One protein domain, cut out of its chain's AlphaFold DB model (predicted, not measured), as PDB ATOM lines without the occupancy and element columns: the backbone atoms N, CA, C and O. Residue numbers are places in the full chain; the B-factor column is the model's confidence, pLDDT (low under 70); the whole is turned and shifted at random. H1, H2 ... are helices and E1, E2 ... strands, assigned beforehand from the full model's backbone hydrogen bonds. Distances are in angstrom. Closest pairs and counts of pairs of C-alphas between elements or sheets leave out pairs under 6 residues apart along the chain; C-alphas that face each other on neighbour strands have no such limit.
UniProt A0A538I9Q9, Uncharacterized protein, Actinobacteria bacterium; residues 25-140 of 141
ATOM      1  N   ARG A  25     191.706 240.253 184.197       50.25
ATOM      2  CA  ARG A  25     192.588 240.466 183.048       50.25
ATOM      3  C   ARG A  25     192.147 241.766 182.398       50.25
ATOM      4  O   ARG A  25     191.165 241.778 181.664       50.25
ATOM      5  N   GLU A  26     192.857 242.836 182.691       56.03
ATOM      6  CA  GLU A  26     192.650 244.136 182.088       56.03
ATOM      7  C   GLU A  26     193.505 244.235 180.826       56.03
ATOM      8  O   GLU A  26     194.720 244.046 180.850       56.03
ATOM      9  N   GLN A  27     192.877 244.444 179.674       61.53
ATOM     10  CA  GLN A  27     193.618 244.644 178.435       61.53
ATOM     11  C   GLN A  27     193.959 246.119 178.293       61.53
ATOM     12  O   GLN A  27     193.074 246.941 178.105       61.53
ATOM     13  N   GLN A  28     195.250 246.419 178.337       67.12
ATOM     14  CA  GLN A  28     195.796 247.745 178.113       67.12
ATOM     15  C   GLN A  28     196.325 247.840 176.679       67.12
ATOM     16  O   GLN A  28     197.079 246.983 176.203       67.12
ATOM     17  N   VAL A  29     195.897 248.867 175.949       74.38
ATOM     18  CA  VAL A  29     196.375 249.124 174.585       74.38
ATOM     19  C   VAL A  29     197.527 250.110 174.670       74.38
ATOM     20  O   VAL A  29     197.341 251.272 175.012       74.38
ATOM     21  N   LEU A  30     198.726 249.642 174.341       77.62
ATOM     22  CA  LEU A  30     199.941 250.447 174.355       77.62
ATOM     23  C   LEU A  30     200.399 250.730 172.933       77.62
ATOM     24  O   LEU A  30     200.278 249.889 172.048       77.62
ATOM     25  N   THR A  31     200.996 251.887 172.709       84.50
ATOM     26  CA  THR A  31     201.700 252.205 171.468       84.50
ATOM     27  C   THR A  31     203.190 252.044 171.696       84.50
ATOM     28  O   THR A  31     203.748 252.662 172.596       84.50
ATOM     29  N   CYS A  32     203.842 251.215 170.885       82.19
ATOM     30  CA  CYS A  32     205.264 250.930 171.006       82.19
ATOM     31  C   CYS A  32     206.054 251.589 169.892       82.19
ATOM     32  O   CYS A  32     205.746 251.435 168.703       82.19
ATOM     33  N   SER A  33     207.110 252.291 170.292       79.50
ATOM     34  CA  SER A  33     207.971 253.025 169.371       79.50
ATOM     35  C   SER A  33     208.541 252.093 168.298       79.50
ATOM     36  O   SER A  33     209.219 251.117 168.611       79.50
ATOM     37  N   GLY A  34     208.222 252.366 167.030       78.25
ATOM     38  CA  GLY A  34     208.681 251.583 165.876       78.25
ATOM     39  C   GLY A  34     207.907 250.290 165.576       78.25
ATOM     40  O   GLY A  34     208.205 249.652 164.570       78.25
ATOM     41  N   TYR A  35     206.911 249.907 166.388       76.62
ATOM     42  CA  TYR A  35     206.153 248.650 166.220       76.62
ATOM     43  C   TYR A  35     204.629 248.830 166.130       76.62
ATOM     44  O   TYR A  35     203.920 247.861 165.853       76.62
ATOM     45  N   GLY A  36     204.118 250.051 166.322       75.94
ATOM     46  CA  GLY A  36     202.682 250.344 166.288       75.94
ATOM     47  C   GLY A  36     201.983 249.990 167.602       75.94
ATOM     48  O   GLY A  36     202.603 249.991 168.664       75.94
ATOM     49  N   THR A  37     200.682 249.711 167.552       73.75
ATOM     50  CA  THR A  37     199.892 249.400 168.751       73.75
ATOM     51  C   THR A  37     200.052 247.935 169.167       73.75
ATOM     52  O   THR A  37     199.998 247.018 168.345       73.75
ATOM     53  N   LEU A  38     200.248 247.691 170.458       70.31
ATOM     54  CA  LEU A  38     200.257 246.388 171.110       70.31
ATOM     55  C   LEU A  38     199.111 246.334 172.108       70.31
ATOM     56  O   LEU A  38     198.980 247.214 172.953       70.31
ATOM     57  N   THR A  39     198.331 245.262 172.084       66.69
ATOM     58  CA  THR A  39     197.405 244.987 173.182       66.69
ATOM     59  C   THR A  39     198.152 244.154 174.210       66.69
ATOM     60  O   THR A  39     198.396 242.960 174.008       66.69
ATOM     61  N   VAL A  40     198.552 244.784 175.308       61.31
ATOM     62  CA  VAL A  40     199.143 244.111 176.460       61.31
ATOM     63  C   VAL A  40     198.023 243.761 177.421       61.31
ATOM     64  O   VAL A  40     197.338 244.625 177.942       61.31
ATOM     65  N   THR A  41     197.813 242.473 177.681       59.97
ATOM     66  CA  THR A  41     196.941 242.096 178.798       59.97
ATOM     67  C   THR A  41     197.745 242.258 180.079       59.97
ATOM     68  O   THR A  41     198.811 241.664 180.191       59.97
ATOM     69  N   VAL A  42     197.255 243.037 181.029       54.94
ATOM     70  CA  VAL A  42     197.757 243.142 182.398       54.94
ATOM     71  C   VAL A  42     196.785 242.353 183.269       54.94
ATOM     72  O   VAL A  42     195.577 242.511 183.171       54.94
ATOM     73  N   THR A  43     197.276 241.412 184.072       52.09
ATOM     74  CA  THR A  43     196.389 240.718 185.020       52.09
ATOM     75  C   THR A  43     196.506 241.421 186.355       52.09
ATOM     76  O   THR A  43     197.538 241.283 187.007       52.09
ATOM     77  N   THR A  44     195.484 242.174 186.750       47.16
ATOM     78  CA  THR A  44     195.412 242.742 188.093       47.16
ATOM     79  C   THR A  44     194.905 241.655 189.036       47.16
ATOM     80  O   THR A  44     193.976 240.905 188.719       47.16
ATOM     81  N   THR A  45     195.535 241.500 190.197       41.19
ATOM     82  CA  THR A  45     194.903 240.751 191.282       41.19
ATOM     83  C   THR A  45     195.009 241.520 192.589       41.19
ATOM     84  O   THR A  45     195.831 242.416 192.744       41.19
ATOM     85  N   ASN A  46     194.116 241.181 193.508       41.12
ATOM     86  CA  ASN A  46     193.864 241.831 194.784       41.12
ATOM     87  C   ASN A  46     194.798 241.357 195.914       41.12
ATOM     88  O   ASN A  46     194.391 241.365 197.074       41.12
ATOM     89  N   ASN A  47     196.016 240.900 195.606       37.66
ATOM     90  CA  ASN A  47     197.017 240.591 196.625       37.66
ATOM     91  C   ASN A  47     198.389 241.190 196.287       37.66
ATOM     92  O   ASN A  47     198.795 241.238 195.126       37.66
ATOM     93  N   ASP A  48     199.127 241.577 197.328       37.84
ATOM     94  CA  ASP A  48     200.446 242.237 197.272       37.84
ATOM     95  C   ASP A  48     201.556 241.358 196.651       37.84
ATOM     96  O   ASP A  48     202.705 241.768 196.508       37.84
ATOM     97  N   HIS A  49     201.208 240.129 196.257       36.25
ATOM     98  CA  HIS A  49     202.069 239.160 195.585       36.25
ATOM     99  C   HIS A  49     201.772 239.026 194.085       36.25
ATOM    100  O   HIS A  49     202.402 238.214 193.399       36.25
ATOM    101  N   SER A  50     200.823 239.797 193.550       36.47
ATOM    102  CA  SER A  50     200.397 239.673 192.160       36.47
ATOM    103  C   SER A  50     201.239 240.479 191.208       36.47
ATOM    104  O   SER A  50     200.886 241.528 190.684       36.47
ATOM    105  N   VAL A  51     202.376 239.874 190.923       41.41
ATOM    106  CA  VAL A  51     203.156 240.126 189.731       41.41
ATOM    107  C   VAL A  51     202.308 239.897 188.467       41.41
ATOM    108  O   VAL A  51     202.178 238.778 187.962       41.41
ATOM    109  N   ALA A  52     201.733 240.983 187.955       43.00
ATOM    110  CA  ALA A  52     200.928 241.080 186.741       43.00
ATOM    111  C   ALA A  52     201.734 240.769 185.457       43.00
ATOM    112  O   ALA A  52     201.931 241.628 184.601       43.00
ATOM    113  N   TRP A  53     202.216 239.538 185.272       49.19
ATOM    114  CA  TRP A  53     202.882 239.122 184.028       49.19
ATOM    115  C   TRP A  53     201.859 238.622 183.014       49.19
ATOM    116  O   TRP A  53     201.724 237.418 182.794       49.19
ATOM    117  N   GLY A  54     201.120 239.530 182.387       43.59
ATOM    118  CA  GLY A  54     200.356 239.151 181.206       43.59
ATOM    119  C   GLY A  54     201.218 239.137 179.936       43.59
ATOM    120  O   GLY A  54     202.311 239.702 179.875       43.59
ATOM    121  N   THR A  55     200.750 238.412 178.923       46.53
ATOM    122  CA  THR A  55     201.356 238.347 177.586       46.53
ATOM    123  C   THR A  55     200.565 239.249 176.647       46.53
ATOM    124  O   THR A  55     199.339 239.138 176.596       46.53
ATOM    125  N   GLY A  56     201.240 240.130 175.906       42.25
ATOM    126  CA  GLY A  56     200.605 240.994 174.916       42.25
ATOM    127  C   GLY A  56     200.662 240.405 173.507       42.25
ATOM    128  O   GLY A  56     201.657 239.789 173.116       42.25
ATOM    129  N   LYS A  57     199.606 240.610 172.719       43.97
ATOM    130  CA  LYS A  57     199.638 240.365 171.272       43.97
ATOM    131  C   LYS A  57     199.894 241.688 170.563       43.97
ATOM    132  O   LYS A  57     199.256 242.698 170.860       43.97
ATOM    133  N   VAL A  58     200.844 241.681 169.638       48.78
ATOM    134  CA  VAL A  58     201.104 242.828 168.768       48.78
ATOM    135  C   VAL A  58     200.003 242.896 167.718       48.78
ATOM    136  O   VAL A  58     199.542 241.856 167.252       48.78
ATOM    137  N   SER A  59     199.575 244.104 167.339       46.94
ATOM    138  CA  SER A  59     198.578 244.319 166.272       46.94
ATOM    139  C   SER A  59     198.958 243.662 164.937       46.94
ATOM    140  O   SER A  59     198.089 243.391 164.112       46.94
ATOM    141  N   SER A  60     200.238 243.333 164.740       48.38
ATOM    142  CA  SER A  60     200.678 242.416 163.693       48.38
ATOM    143  C   SER A  60     200.574 240.960 164.174       48.38
ATOM    144  O   SER A  60     201.296 240.582 165.101       48.38
ATOM    145  N   PRO A  61     199.783 240.093 163.510       56.62
ATOM    146  CA  PRO A  61     199.592 238.690 163.901       56.62
ATOM    147  C   PRO A  61     200.879 237.840 163.879       56.62
ATOM    148  O   PRO A  61     200.844 236.670 164.244       56.62
ATOM    149  N   ARG A  62     202.014 238.413 163.450       66.62
ATOM    150  CA  ARG A  62     203.332 237.768 163.375       66.62
ATOM    151  C   ARG A  62     204.298 238.183 164.486       66.62
ATOM    152  O   ARG A  62     205.442 237.740 164.457       66.62
ATOM    153  N   LEU A  63     203.898 239.038 165.428       72.88
ATOM    154  CA  LEU A  63     204.762 239.486 166.523       72.88
ATOM    155  C   LEU A  63     204.098 239.231 167.886       72.88
ATOM    156  O   LEU A  63     202.892 239.392 168.067       72.88
ATOM    157  N   LEU A  64     204.911 238.854 168.868       75.75
ATOM    158  CA  LEU A  64     204.531 238.662 170.265       75.75
ATOM    159  C   LEU A  64     205.221 239.715 171.131       75.75
ATOM    160  O   LEU A  64     206.440 239.878 171.056       75.75
ATOM    161  N   GLY A  65     204.439 240.408 171.960       76.44
ATOM    162  CA  GLY A  65     204.937 241.381 172.925       76.44
ATOM    163  C   GLY A  65     205.015 240.753 174.312       76.44
ATOM    164  O   GLY A  65     204.001 240.345 174.876       76.44
ATOM    165  N   ILE A  66     206.216 240.671 174.877       79.31
ATOM    166  CA  ILE A  66     206.437 240.163 176.234       79.31
ATOM    167  C   ILE A  66     206.828 241.343 177.128       79.31
ATOM    168  O   ILE A  66     207.978 241.779 177.056       79.31
ATOM    169  N   PRO A  67     205.920 241.857 177.976       78.62
ATOM    170  CA  PRO A  67     206.270 242.872 178.959       78.62
ATOM    171  C   PRO A  67     207.323 242.349 179.939       78.62
ATOM    172  O   PRO A  67     207.257 241.202 180.405       78.62
ATOM    173  N   VAL A  68     208.308 243.190 180.237       81.62
ATOM    174  CA  VAL A  68     209.399 242.910 181.182       81.62
ATOM    175  C   VAL A  68     209.494 243.948 182.296       81.62
ATOM    176  O   VAL A  68     210.108 243.667 183.321       81.62
ATOM    177  N   SER A  69     208.846 245.100 182.148       81.44
ATOM    178  CA  SER A  69     208.564 246.011 183.255       81.44
ATOM    179  C   SER A  69     207.345 246.874 182.959       81.44
ATOM    180  O   SER A  69     206.980 247.046 181.793       81.44
ATOM    181  N   PHE A  70     206.767 247.432 184.016       82.12
ATOM    182  CA  PHE A  70     205.709 248.433 183.983       82.12
ATOM    183  C   PHE A  70     206.092 249.616 184.865       82.12
ATOM    184  O   PHE A  70     206.737 249.438 185.902       82.12
ATOM    185  N   SER A  71     205.667 250.799 184.457       83.69
ATOM    186  CA  SER A  71     205.780 252.032 185.226       83.69
ATOM    187  C   SER A  71     204.560 252.899 184.996       83.69
ATOM    188  O   SER A  71     203.992 252.896 183.903       83.69
ATOM    189  N   GLY A  72     204.203 253.677 186.002       83.56
ATOM    190  CA  GLY A  72     203.189 254.702 185.853       83.56
ATOM    191  C   GLY A  72     203.306 255.785 186.904       83.56
ATOM    192  O   GLY A  72     203.975 255.603 187.928       83.56
ATOM    193  N   THR A  73     202.674 256.911 186.615       83.94
ATOM    194  CA  THR A  73     202.661 258.105 187.461       83.94
ATOM    195  C   THR A  73     201.262 258.688 187.490       83.94
ATOM    196  O   THR A  73     200.611 258.772 186.454       83.94
ATOM    197  N   ALA A  74     200.823 259.086 188.680       82.56
ATOM    198  CA  ALA A  74     199.611 259.855 188.902       82.56
ATOM    199  C   ALA A  74     200.013 261.287 189.252       82.56
ATOM    200  O   ALA A  74     200.693 261.505 190.259       82.56
ATOM    201  N   THR A  75     199.605 262.255 188.442       88.44
ATOM    202  CA  THR A  75     199.998 263.659 188.591       88.44
ATOM    203  C   THR A  75     198.764 264.531 188.729       88.44
ATOM    204  O   THR A  75     197.861 264.460 187.904       88.44
ATOM    205  N   ASP A  76     198.733 265.383 189.747       91.81
ATOM    206  CA  ASP A  76     197.800 266.501 189.812       91.81
ATOM    207  C   ASP A  76     198.306 267.612 188.886       91.81
ATOM    208  O   ASP A  76     199.304 268.279 189.166       91.81
ATOM    209  N   LEU A  77     197.620 267.799 187.761       93.31
ATOM    210  CA  LEU A  77     197.949 268.813 186.766       93.31
ATOM    211  C   LEU A  77     197.604 270.231 187.229       93.31
ATOM    212  O   LEU A  77     198.187 271.189 186.718       93.31
ATOM    213  N   THR A  78     196.679 270.391 188.179       91.62
ATOM    214  CA  THR A  78     196.329 271.705 188.732       91.62
ATOM    215  C   THR A  78     197.494 272.267 189.540       91.62
ATOM    216  O   THR A  78     197.816 273.452 189.429       91.62
ATOM    217  N   THR A  79     198.134 271.427 190.355       92.44
ATOM    218  CA  THR A  79     199.228 271.838 191.250       92.44
ATOM    219  C   THR A  79     200.620 271.495 190.717       92.44
ATOM    220  O   THR A  79     201.613 272.051 191.191       92.44
ATOM    221  N   GLY A  80     200.710 270.613 189.719       91.56
ATOM    222  CA  GLY A  80     201.963 270.084 189.178       91.56
ATOM    223  C   GLY A  80     202.641 269.059 190.093       91.56
ATOM    224  O   GLY A  80     203.845 268.832 189.966       91.56
ATOM    225  N   ILE A  81     201.908 268.478 191.046       91.69
ATOM    226  CA  ILE A  81     202.444 267.554 192.049       91.69
ATOM    227  C   ILE A  81     202.223 266.109 191.600       91.69
ATOM    228  O   ILE A  81     201.115 265.713 191.246       91.69
ATOM    229  N   VAL A  82     203.273 265.291 191.677       89.81
ATOM    230  CA  VAL A  82     203.145 263.835 191.534       89.81
ATOM    231  C   VAL A  82     202.544 263.275 192.820       89.81
ATOM    232  O   VAL A  82     203.137 263.405 193.892       89.81
ATOM    233  N   LEU A  83     201.367 262.669 192.703       84.06
ATOM    234  CA  LEU A  83     200.630 262.075 193.816       84.06
ATOM    235  C   LEU A  83     201.125 260.667 194.126       84.06
ATOM    236  O   LEU A  83     201.258 260.302 195.292       84.06
ATOM    237  N   ASP A  84     201.403 259.887 193.080       81.38
ATOM    238  CA  ASP A  84     201.904 258.525 193.210       81.38
ATOM    239  C   ASP A  84     202.729 258.113 191.985       81.38
ATOM    240  O   ASP A  84     202.593 258.662 190.887       81.38
ATOM    241  N   SER A  85     203.597 257.126 192.172       82.06
ATOM    242  CA  SER A  85     204.341 256.498 191.089       82.06
ATOM    243  C   SER A  85     204.662 255.053 191.433       82.06
ATOM    244  O   SER A  85     204.949 254.720 192.582       82.06
ATOM    245  N   PHE A  86     204.694 254.195 190.419       79.69
ATOM    246  CA  PHE A  86     205.094 252.810 190.602       79.69
ATOM    247  C   PHE A  86     206.069 252.356 189.525       79.69
ATOM    248  O   PHE A  86     206.070 252.828 188.387       79.69
ATOM    249  N   PHE A  87     206.876 251.366 189.894       81.25
ATOM    250  CA  PHE A  87     207.722 250.626 188.978       81.25
ATOM    251  C   PHE A  87     207.733 249.152 189.369       81.25
ATOM    252  O   PHE A  87     207.901 248.805 190.537       81.25
ATOM    253  N   GLN A  88     207.559 248.277 188.384       78.12
ATOM    254  CA  GLN A  88     207.514 246.832 188.576       78.12
ATOM    255  C   GLN A  88     208.303 246.139 187.471       78.12
ATOM    256  O   GLN A  88     207.977 246.267 186.293       78.12
ATOM    257  N   ALA A  89     209.327 245.367 187.834       80.62
ATOM    258  CA  ALA A  89     210.197 244.675 186.884       80.62
ATOM    259  C   ALA A  89     210.091 243.149 186.979       80.62
ATOM    260  O   ALA A  89     209.946 242.566 188.057       80.62
ATOM    261  N   LYS A  90     210.227 242.474 185.833       74.19
ATOM    262  CA  LYS A  90     210.097 241.017 185.724       74.19
ATOM    263  C   LYS A  90     211.183 240.306 186.473       74.19
ATOM    264  O   LYS A  90     212.356 240.539 186.214       74.19
ATOM    265  N   GLY A  91     210.781 239.429 187.394       75.25
ATOM    266  CA  GLY A  91     211.717 238.724 188.266       75.25
ATOM    267  C   GLY A  91     212.671 239.690 188.968       75.25
ATOM    268  O   GLY A  91     213.871 239.435 188.963       75.25
ATOM    269  N   HIS A  92     212.158 240.822 189.467       76.06
ATOM    270  CA  HIS A  92     212.955 241.882 190.098       76.06
ATOM    271  C   HIS A  92     214.057 242.457 189.185       76.06
ATOM    272  O   HIS A  92     215.137 242.808 189.642       76.06
ATOM    273  N   GLY A  93     213.806 242.514 187.872       75.25
ATOM    274  CA  GLY A  93     214.761 243.004 186.869       75.25
ATOM    275  C   GLY A  93     215.624 241.916 186.221       75.25
ATOM    276  O   GLY A  93     216.334 242.194 185.257       75.25
ATOM    277  N   HIS A  94     215.541 240.661 186.674       76.25
ATOM    278  CA  HIS A  94     216.290 239.548 186.076       76.25
ATOM    279  C   HIS A  94     215.559 238.859 184.915       76.25
ATOM    280  O   HIS A  94     216.165 238.106 184.142       76.25
ATOM    281  N   GLY A  95     214.260 239.100 184.755       73.75
ATOM    282  CA  GLY A  95     213.461 238.539 183.675       73.75
ATOM    283  C   GLY A  95     213.845 239.143 182.329       73.75
ATOM    284  O   GLY A  95     213.633 240.325 182.102       73.75
ATOM    285  N   MET A  96     214.366 238.319 181.414       74.94
ATOM    286  CA  MET A  96     214.747 238.739 180.053       74.94
ATOM    287  C   MET A  96     215.775 239.894 180.018       74.94
ATOM    288  O   MET A  96     215.843 240.612 179.029       74.94
ATOM    289  N   HIS A  97     216.618 240.031 181.049       78.88
ATOM    290  CA  HIS A  97     217.583 241.131 181.248       78.88
ATOM    291  C   HIS A  97     218.623 241.344 180.125       78.88
ATOM    292  O   HIS A  97     219.337 242.339 180.134       78.88
ATOM    293  N   ARG A  98     218.750 240.410 179.171       83.50
ATOM    294  CA  ARG A  98     219.646 240.530 178.001       83.50
ATOM    295  C   ARG A  98     218.913 240.833 176.697       83.50
ATOM    296  O   ARG A  98     219.553 240.970 175.659       83.50
ATOM    297  N   ALA A  99     217.584 240.841 176.715       82.94
ATOM    298  CA  ALA A  99     216.792 241.097 175.527       82.94
ATOM    299  C   ALA A  99     216.692 242.603 175.278       82.94
ATOM    300  O   ALA A  99     216.551 243.388 176.213       82.94
ATOM    301  N   GLN A 100     216.715 242.998 174.006       87.75
ATOM    302  CA  GLN A 100     216.378 244.364 173.632       87.75
ATOM    303  C   GLN A 100     214.898 244.616 173.929       87.75
ATOM    304  O   GLN A 100     214.029 243.821 173.556       87.75
ATOM    305  N   THR A 101     214.624 245.730 174.600       88.50
ATOM    306  CA  THR A 101     213.269 246.166 174.931       88.50
ATOM    307  C   THR A 101     212.893 247.398 174.134       88.50
ATOM    308  O   THR A 101     213.741 248.250 173.874       88.50
ATOM    309  N   VAL A 102     211.611 247.524 173.831       88.62
ATOM    310  CA  VAL A 102     211.004 248.743 173.302       88.62
ATOM    311  C   VAL A 102     210.092 249.346 174.352       88.62
ATOM    312  O   VAL A 102     209.472 248.618 175.131       88.62
ATOM    313  N   THR A 103     210.020 250.670 174.369       89.00
ATOM    314  CA  THR A 103     209.087 251.393 175.227       89.00
ATOM    315  C   THR A 103     207.722 251.446 174.563       89.00
ATOM    316  O   THR A 103     207.600 251.734 173.365       89.00
ATOM    317  N   CYS A 104     206.714 251.157 175.369       84.81
ATOM    318  CA  CYS A 104     205.314 251.116 175.007       84.81
ATOM    319  C   CYS A 104     204.532 251.966 175.998       84.81
ATOM    320  O   CYS A 104     204.672 251.739 177.194       84.81
ATOM    321  N   SER A 105     203.708 252.899 175.542       86.62
ATOM    322  CA  SER A 105     202.917 253.763 176.426       86.62
ATOM    323  C   SER A 105     201.450 253.778 176.028       86.62
ATOM    324  O   SER A 105     201.122 253.662 174.841       86.62
ATOM    325  N   SER A 106     200.559 253.899 177.007       78.00
ATOM    326  CA  SER A 106     199.189 254.324 176.729       78.00
ATOM    327  C   SER A 106     199.177 255.839 176.489       78.00
ATOM    328  O   SER A 106     200.110 256.538 176.897       78.00
ATOM    329  N   PRO A 107     198.155 256.379 175.812       78.94
ATOM    330  CA  PRO A 107     197.810 257.784 175.980       78.94
ATOM    331  C   PRO A 107     197.582 258.087 177.474       78.94
ATOM    332  O   PRO A 107     197.102 257.191 178.179       78.94
ATOM    333  N   PRO A 108     197.894 259.304 177.948       78.31
ATOM    334  CA  PRO A 108     197.558 259.699 179.309       78.31
ATOM    335  C   PRO A 108     196.043 259.629 179.520       78.31
ATOM    336  O   PRO A 108     195.265 260.055 178.658       78.31
ATOM    337  N   GLU A 109     195.623 259.080 180.654       79.56
ATOM    338  CA  GLU A 109     194.225 259.106 181.079       79.56
ATOM    339  C   GLU A 109     194.021 260.272 182.038       79.56
ATOM    340  O   GLU A 109     194.729 260.393 183.033       79.56
ATOM    341  N   THR A 110     193.049 261.136 181.752       82.56
ATOM    342  CA  THR A 110     192.767 262.310 182.584       82.56
ATOM    343  C   THR A 110     191.360 262.259 183.150       82.56
ATOM    344  O   THR A 110     190.414 261.957 182.419       82.56
ATOM    345  N   GLY A 111     191.202 262.652 184.408       82.44
ATOM    346  CA  GLY A 111     189.900 262.822 185.051       82.44
ATOM    347  C   GLY A 111     189.998 263.739 186.262       82.44
ATOM    348  O   GLY A 111     191.094 264.080 186.703       82.44
ATOM    349  N   THR A 112     188.863 264.150 186.814       83.31
ATOM    350  CA  THR A 112     188.879 264.877 188.089       83.31
ATOM    351  C   THR A 112     189.196 263.930 189.248       83.31
ATOM    352  O   THR A 112     188.841 262.748 189.217       83.31
ATOM    353  N   ALA A 113     189.816 264.441 190.313       77.25
ATOM    354  CA  ALA A 113     190.095 263.656 191.514       77.25
ATOM    355  C   ALA A 113     188.829 262.990 192.089       77.25
ATOM    356  O   ALA A 113     188.887 261.846 192.537       77.25
ATOM    357  N   ALA A 114     187.672 263.661 192.015       68.81
ATOM    358  CA  ALA A 114     186.386 263.102 192.431       68.81
ATOM    359  C   ALA A 114     185.925 261.916 191.566       68.81
ATOM    360  O   ALA A 114     185.463 260.915 192.113       68.81
ATOM    361  N   GLU A 115     186.048 262.007 190.239       74.75
ATOM    362  CA  GLU A 115     185.685 260.916 189.317       74.75
ATOM    363  C   GLU A 115     186.582 259.691 189.505       74.75
ATOM    364  O   GLU A 115     186.125 258.555 189.374       74.75
ATOM    365  N   LEU A 116     187.847 259.932 189.844       72.94
ATOM    366  CA  LEU A 116     188.874 258.908 190.011       72.94
ATOM    367  C   LEU A 116     188.968 258.376 191.450       72.94
ATOM    368  O   LEU A 116     189.712 257.434 191.710       72.94
ATOM    369  N   GLY A 117     188.222 258.960 192.396       76.75
ATOM    370  CA  GLY A 117     188.259 258.575 193.810       76.75
ATOM    371  C   GLY A 117     189.589 258.885 194.509       76.75
ATOM    372  O   GLY A 117     189.906 258.269 195.527       76.75
ATOM    373  N   VAL A 118     190.372 259.825 193.977       76.62
ATOM    374  CA  VAL A 118     191.643 260.262 194.562       76.62
ATOM    375  C   VAL A 118     191.349 261.134 195.781       76.62
ATOM    376  O   VAL A 118     190.592 262.100 195.716       76.62
ATOM    377  N   THR A 119     191.949 260.786 196.919       82.50
ATOM    378  CA  THR A 119     191.770 261.510 198.186       82.50
ATOM    379  C   THR A 119     193.034 262.293 198.544       82.50
ATOM    380  O   THR A 119     194.125 261.941 198.110       82.50
ATOM    381  N   GLY A 120     192.897 263.363 199.333       83.38
ATOM    382  CA  GLY A 120     194.031 264.200 199.758       83.38
ATOM    383  C   GLY A 120     194.361 265.385 198.839       83.38
ATOM    384  O   GLY A 120     195.259 266.154 199.164       83.38
ATOM    385  N   VAL A 121     193.605 265.569 197.753       88.94
ATOM    386  CA  VAL A 121     193.669 266.711 196.817       88.94
ATOM    387  C   VAL A 121     192.288 267.359 196.669       88.94
ATOM    388  O   VAL A 121     191.308 266.849 197.229       88.94
ATOM    389  N   ASN A 122     192.171 268.485 195.959       92.00
ATOM    390  CA  ASN A 122     190.860 269.081 195.719       92.00
ATOM    391  C   ASN A 122     190.064 268.169 194.761       92.00
ATOM    392  O   ASN A 122     190.588 267.775 193.724       92.00
ATOM    393  N   PRO A 123     188.795 267.826 195.061       88.88
ATOM    394  CA  PRO A 123     187.979 266.954 194.209       88.88
ATOM    395  C   PRO A 123     187.835 267.432 192.756       88.88
ATOM    396  O   PRO A 123     187.536 266.618 191.885       88.88
ATOM    397  N   THR A 124     188.025 268.726 192.486       93.75
ATOM    398  CA  THR A 124     187.980 269.288 191.129       93.75
ATOM    399  C   THR A 124     189.335 269.314 190.424       93.75
ATOM    400  O   THR A 124     189.391 269.768 189.283       93.75
ATOM    401  N   ASP A 125     190.419 268.896 191.084       90.00
ATOM    402  CA  ASP A 125     191.747 268.865 190.475       90.00
ATOM    403  C   ASP A 125     191.786 267.855 189.334       90.00
ATOM    404  O   ASP A 125     191.217 266.765 189.429       90.00
ATOM    405  N   MET A 126     192.453 268.238 188.245       90.00
ATOM    406  CA  MET A 126     192.658 267.362 187.101       90.00
ATOM    407  C   MET A 126     193.836 266.444 187.384       90.00
ATOM    408  O   MET A 126     194.964 266.907 187.530       90.00
ATOM    409  N   ILE A 127     193.571 265.146 187.426       83.38
ATOM    410  CA  ILE A 127     194.580 264.113 187.611       83.38
ATOM    411  C   ILE A 127     194.864 263.459 186.265       83.38
ATOM    412  O   ILE A 127     193.939 263.114 185.528       83.38
ATOM    413  N   GLU A 128     196.141 263.287 185.964       86.56
ATOM    414  CA  GLU A 128     196.644 262.552 184.812       86.56
ATOM    415  C   GLU A 128     197.339 261.275 185.277       86.56
ATOM    416  O   GLU A 128     198.171 261.303 186.188       86.56
ATOM    417  N   PHE A 129     196.994 260.158 184.646       80.00
ATOM    418  CA  PHE A 129     197.669 258.883 184.805       80.00
ATOM    419  C   PHE A 129     198.433 258.540 183.533       80.00
ATOM    420  O   PHE A 129     197.843 258.303 182.476       80.00
ATOM    421  N   ASP A 130     199.749 258.436 183.665       84.69
ATOM    422  CA  ASP A 130     200.617 257.889 182.631       84.69
ATOM    423  C   ASP A 130     200.917 256.425 182.921       84.69
ATOM    424  O   ASP A 130     201.287 256.057 184.040       84.69
ATOM    425  N   PHE A 131     200.842 255.589 181.887       82.38
ATOM    426  CA  PHE A 131     201.223 254.187 181.965       82.38
ATOM    427  C   PHE A 131     202.177 253.809 180.834       82.38
ATOM    428  O   PHE A 131     201.976 254.109 179.653       82.38
ATOM    429  N   SER A 132     203.238 253.098 181.198       86.31
ATOM    430  CA  SER A 132     204.263 252.632 180.274       86.31
ATOM    431  C   SER A 132     204.755 251.231 180.620       86.31
ATOM    432  O   SER A 132     204.695 250.763 181.757       86.31
ATOM    433  N   ALA A 133     205.266 250.544 179.607       83.94
ATOM    434  CA  ALA A 133     205.854 249.226 179.717       83.94
ATOM    435  C   ALA A 133     207.118 249.122 178.866       83.94
ATOM    436  O   ALA A 133     207.180 249.638 177.748       83.94
ATOM    437  N   GLN A 134     208.093 248.358 179.355       87.50
ATOM    438  CA  GLN A 134     209.170 247.844 178.515       87.50
ATOM    439  C   GLN A 134     208.764 246.473 177.991       87.50
ATOM    440  O   GLN A 134     208.398 245.583 178.764       87.50
ATOM    441  N   VAL A 135     208.840 246.287 176.677       83.25
ATOM    442  CA  VAL A 135     208.362 245.077 176.003       83.25
ATOM    443  C   VAL A 135     209.465 244.485 175.138       83.25
ATOM    444  O   VAL A 135     210.126 245.182 174.375       83.25
ATOM    445  N   VAL A 136     209.658 243.173 175.228       85.56
ATOM    446  CA  VAL A 136     210.468 242.414 174.270       85.56
ATOM    447  C   VAL A 136     209.567 241.979 173.125       85.56
ATOM    448  O   VAL A 136     208.575 241.282 173.350       85.56
ATOM    449  N   ILE A 137     209.928 242.353 171.901       83.88
ATOM    450  CA  ILE A 137     209.217 241.936 170.691       83.88
ATOM    451  C   ILE A 137     209.881 240.680 170.134       83.88
ATOM    452  O   ILE A 137     211.088 240.662 169.892       83.88
ATOM    453  N   LYS A 138     209.098 239.622 169.925       81.00
ATOM    454  CA  LYS A 138     209.559 238.380 169.293       81.00
ATOM    455  C   LYS A 138     208.724 238.040 168.059       81.00
ATOM    456  O   LYS A 138     207.519 238.283 168.081       81.00
ATOM    457  N   PRO A 139     209.310 237.434 167.016       76.75
ATOM    458  CA  PRO A 139     208.539 236.808 165.950       76.75
ATOM    459  C   PRO A 139     207.630 235.706 166.505       76.75
ATOM    460  O   PRO A 139     208.035 234.932 167.373       76.75
ATOM    461  N   HIS A 140     206.405 235.637 165.995       65.19
ATOM    462  CA  HIS A 140     205.524 234.490 166.154       65.19
ATOM    463  C   HIS A 140     205.913 233.474 165.076       65.19
ATOM    464  O   HIS A 140     205.771 233.764 163.886       65.19
TER     465      HIS A 140
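Overview. This is residues 25 to 140 of the 141 residues of an uncharacterized protein of Actinobacteria bacterium (UniProt A0A538I9Q9). A small closed barrel of six strands, E1, E2, E3, E4, E8 and E6, forms one end of the domain, and from it the long strands E4 and E8 run out together as a ribbon that is widened by E5 beside E4 and E7 beside E8. The short helix H1 follows E5 near the barrel end, and H2 lies at the far end of the ribbon. The printed part has 116 residues, with named elements in the order E1 E2 E3 E4 E5 H1 E6 E7 H2 E8; the class is mostly strand, and the neighbour pairs are antiparallel. The whole is compact by its radius of gyration of the C-alphas, 15.5 A, yet elongated, spanning 47 by 30 by 23 A.

Arrangement. E1, residues 25 to 32, and E2, residues 36 to 43, form a hairpin, with N 28 and O 40 at 2.8 A. E3, residues 56 to 58, is antiparallel to E2, with N 57 and O 39 at 2.9 A. E4, residues 63 to 76, has N 65 at 3.1 A from O 56 of E3, and it bends by 67 degrees at residue 68. E5, residues 81 to 89, pairs with residues 69 to 76 of E4, with N 72 and O 86 at 3.1 A. E1 to E5 make a meander, each strand the antiparallel neighbour of the one before. H1, residues 90 to 93, is on the barrel; its closest C-alpha pair with E4 is Val 68 and Lys 90, 5.0 A. E6, residues 102 to 105, closes the ring onto E1, with N 31 and O 105 at 2.8 A. E7, residues 109 to 112, and H2, residues 113 to 116, lead on to E8, residues 126 to 139. E8 pairs with E4, N 130 and O 73 at 2.9 A; with E6, N 133 and O 104 at 2.8 A; and with E7, N 127 and O 111 at 2.8 A. H2 is on the barrel sheet too; its closest C-alpha pair with E8 is Ala 113 and Ile 127, 6.0 A. Both helices are too short for an O i to N i+4 pair, and each has its one O i to N i+3 pair within range.

Along the chain. E1 begins at C-alpha 25, (192.588, 240.466, 183.048), and is 20.4 A long; E2 is 22.0 A. E4 covers 36.3 A, ending at C-alpha 76, (197.800, 266.501, 189.812), and E5 covers 24.7 A. E8 is 40.4 A long and ends at C-alpha 139, (208.539, 236.808, 165.950).

Size, cuts and confidence. The C-alphas farthest apart, those of Asn 122 and His 140, are 47.8 A apart. The printed part has no cut, and the one long link is E2 to E3, residues 44 to 55. Mean pLDDT of the printed part is 74.0; it is under 70 at residues 25 to 28, 39 to 62, 114 and 140.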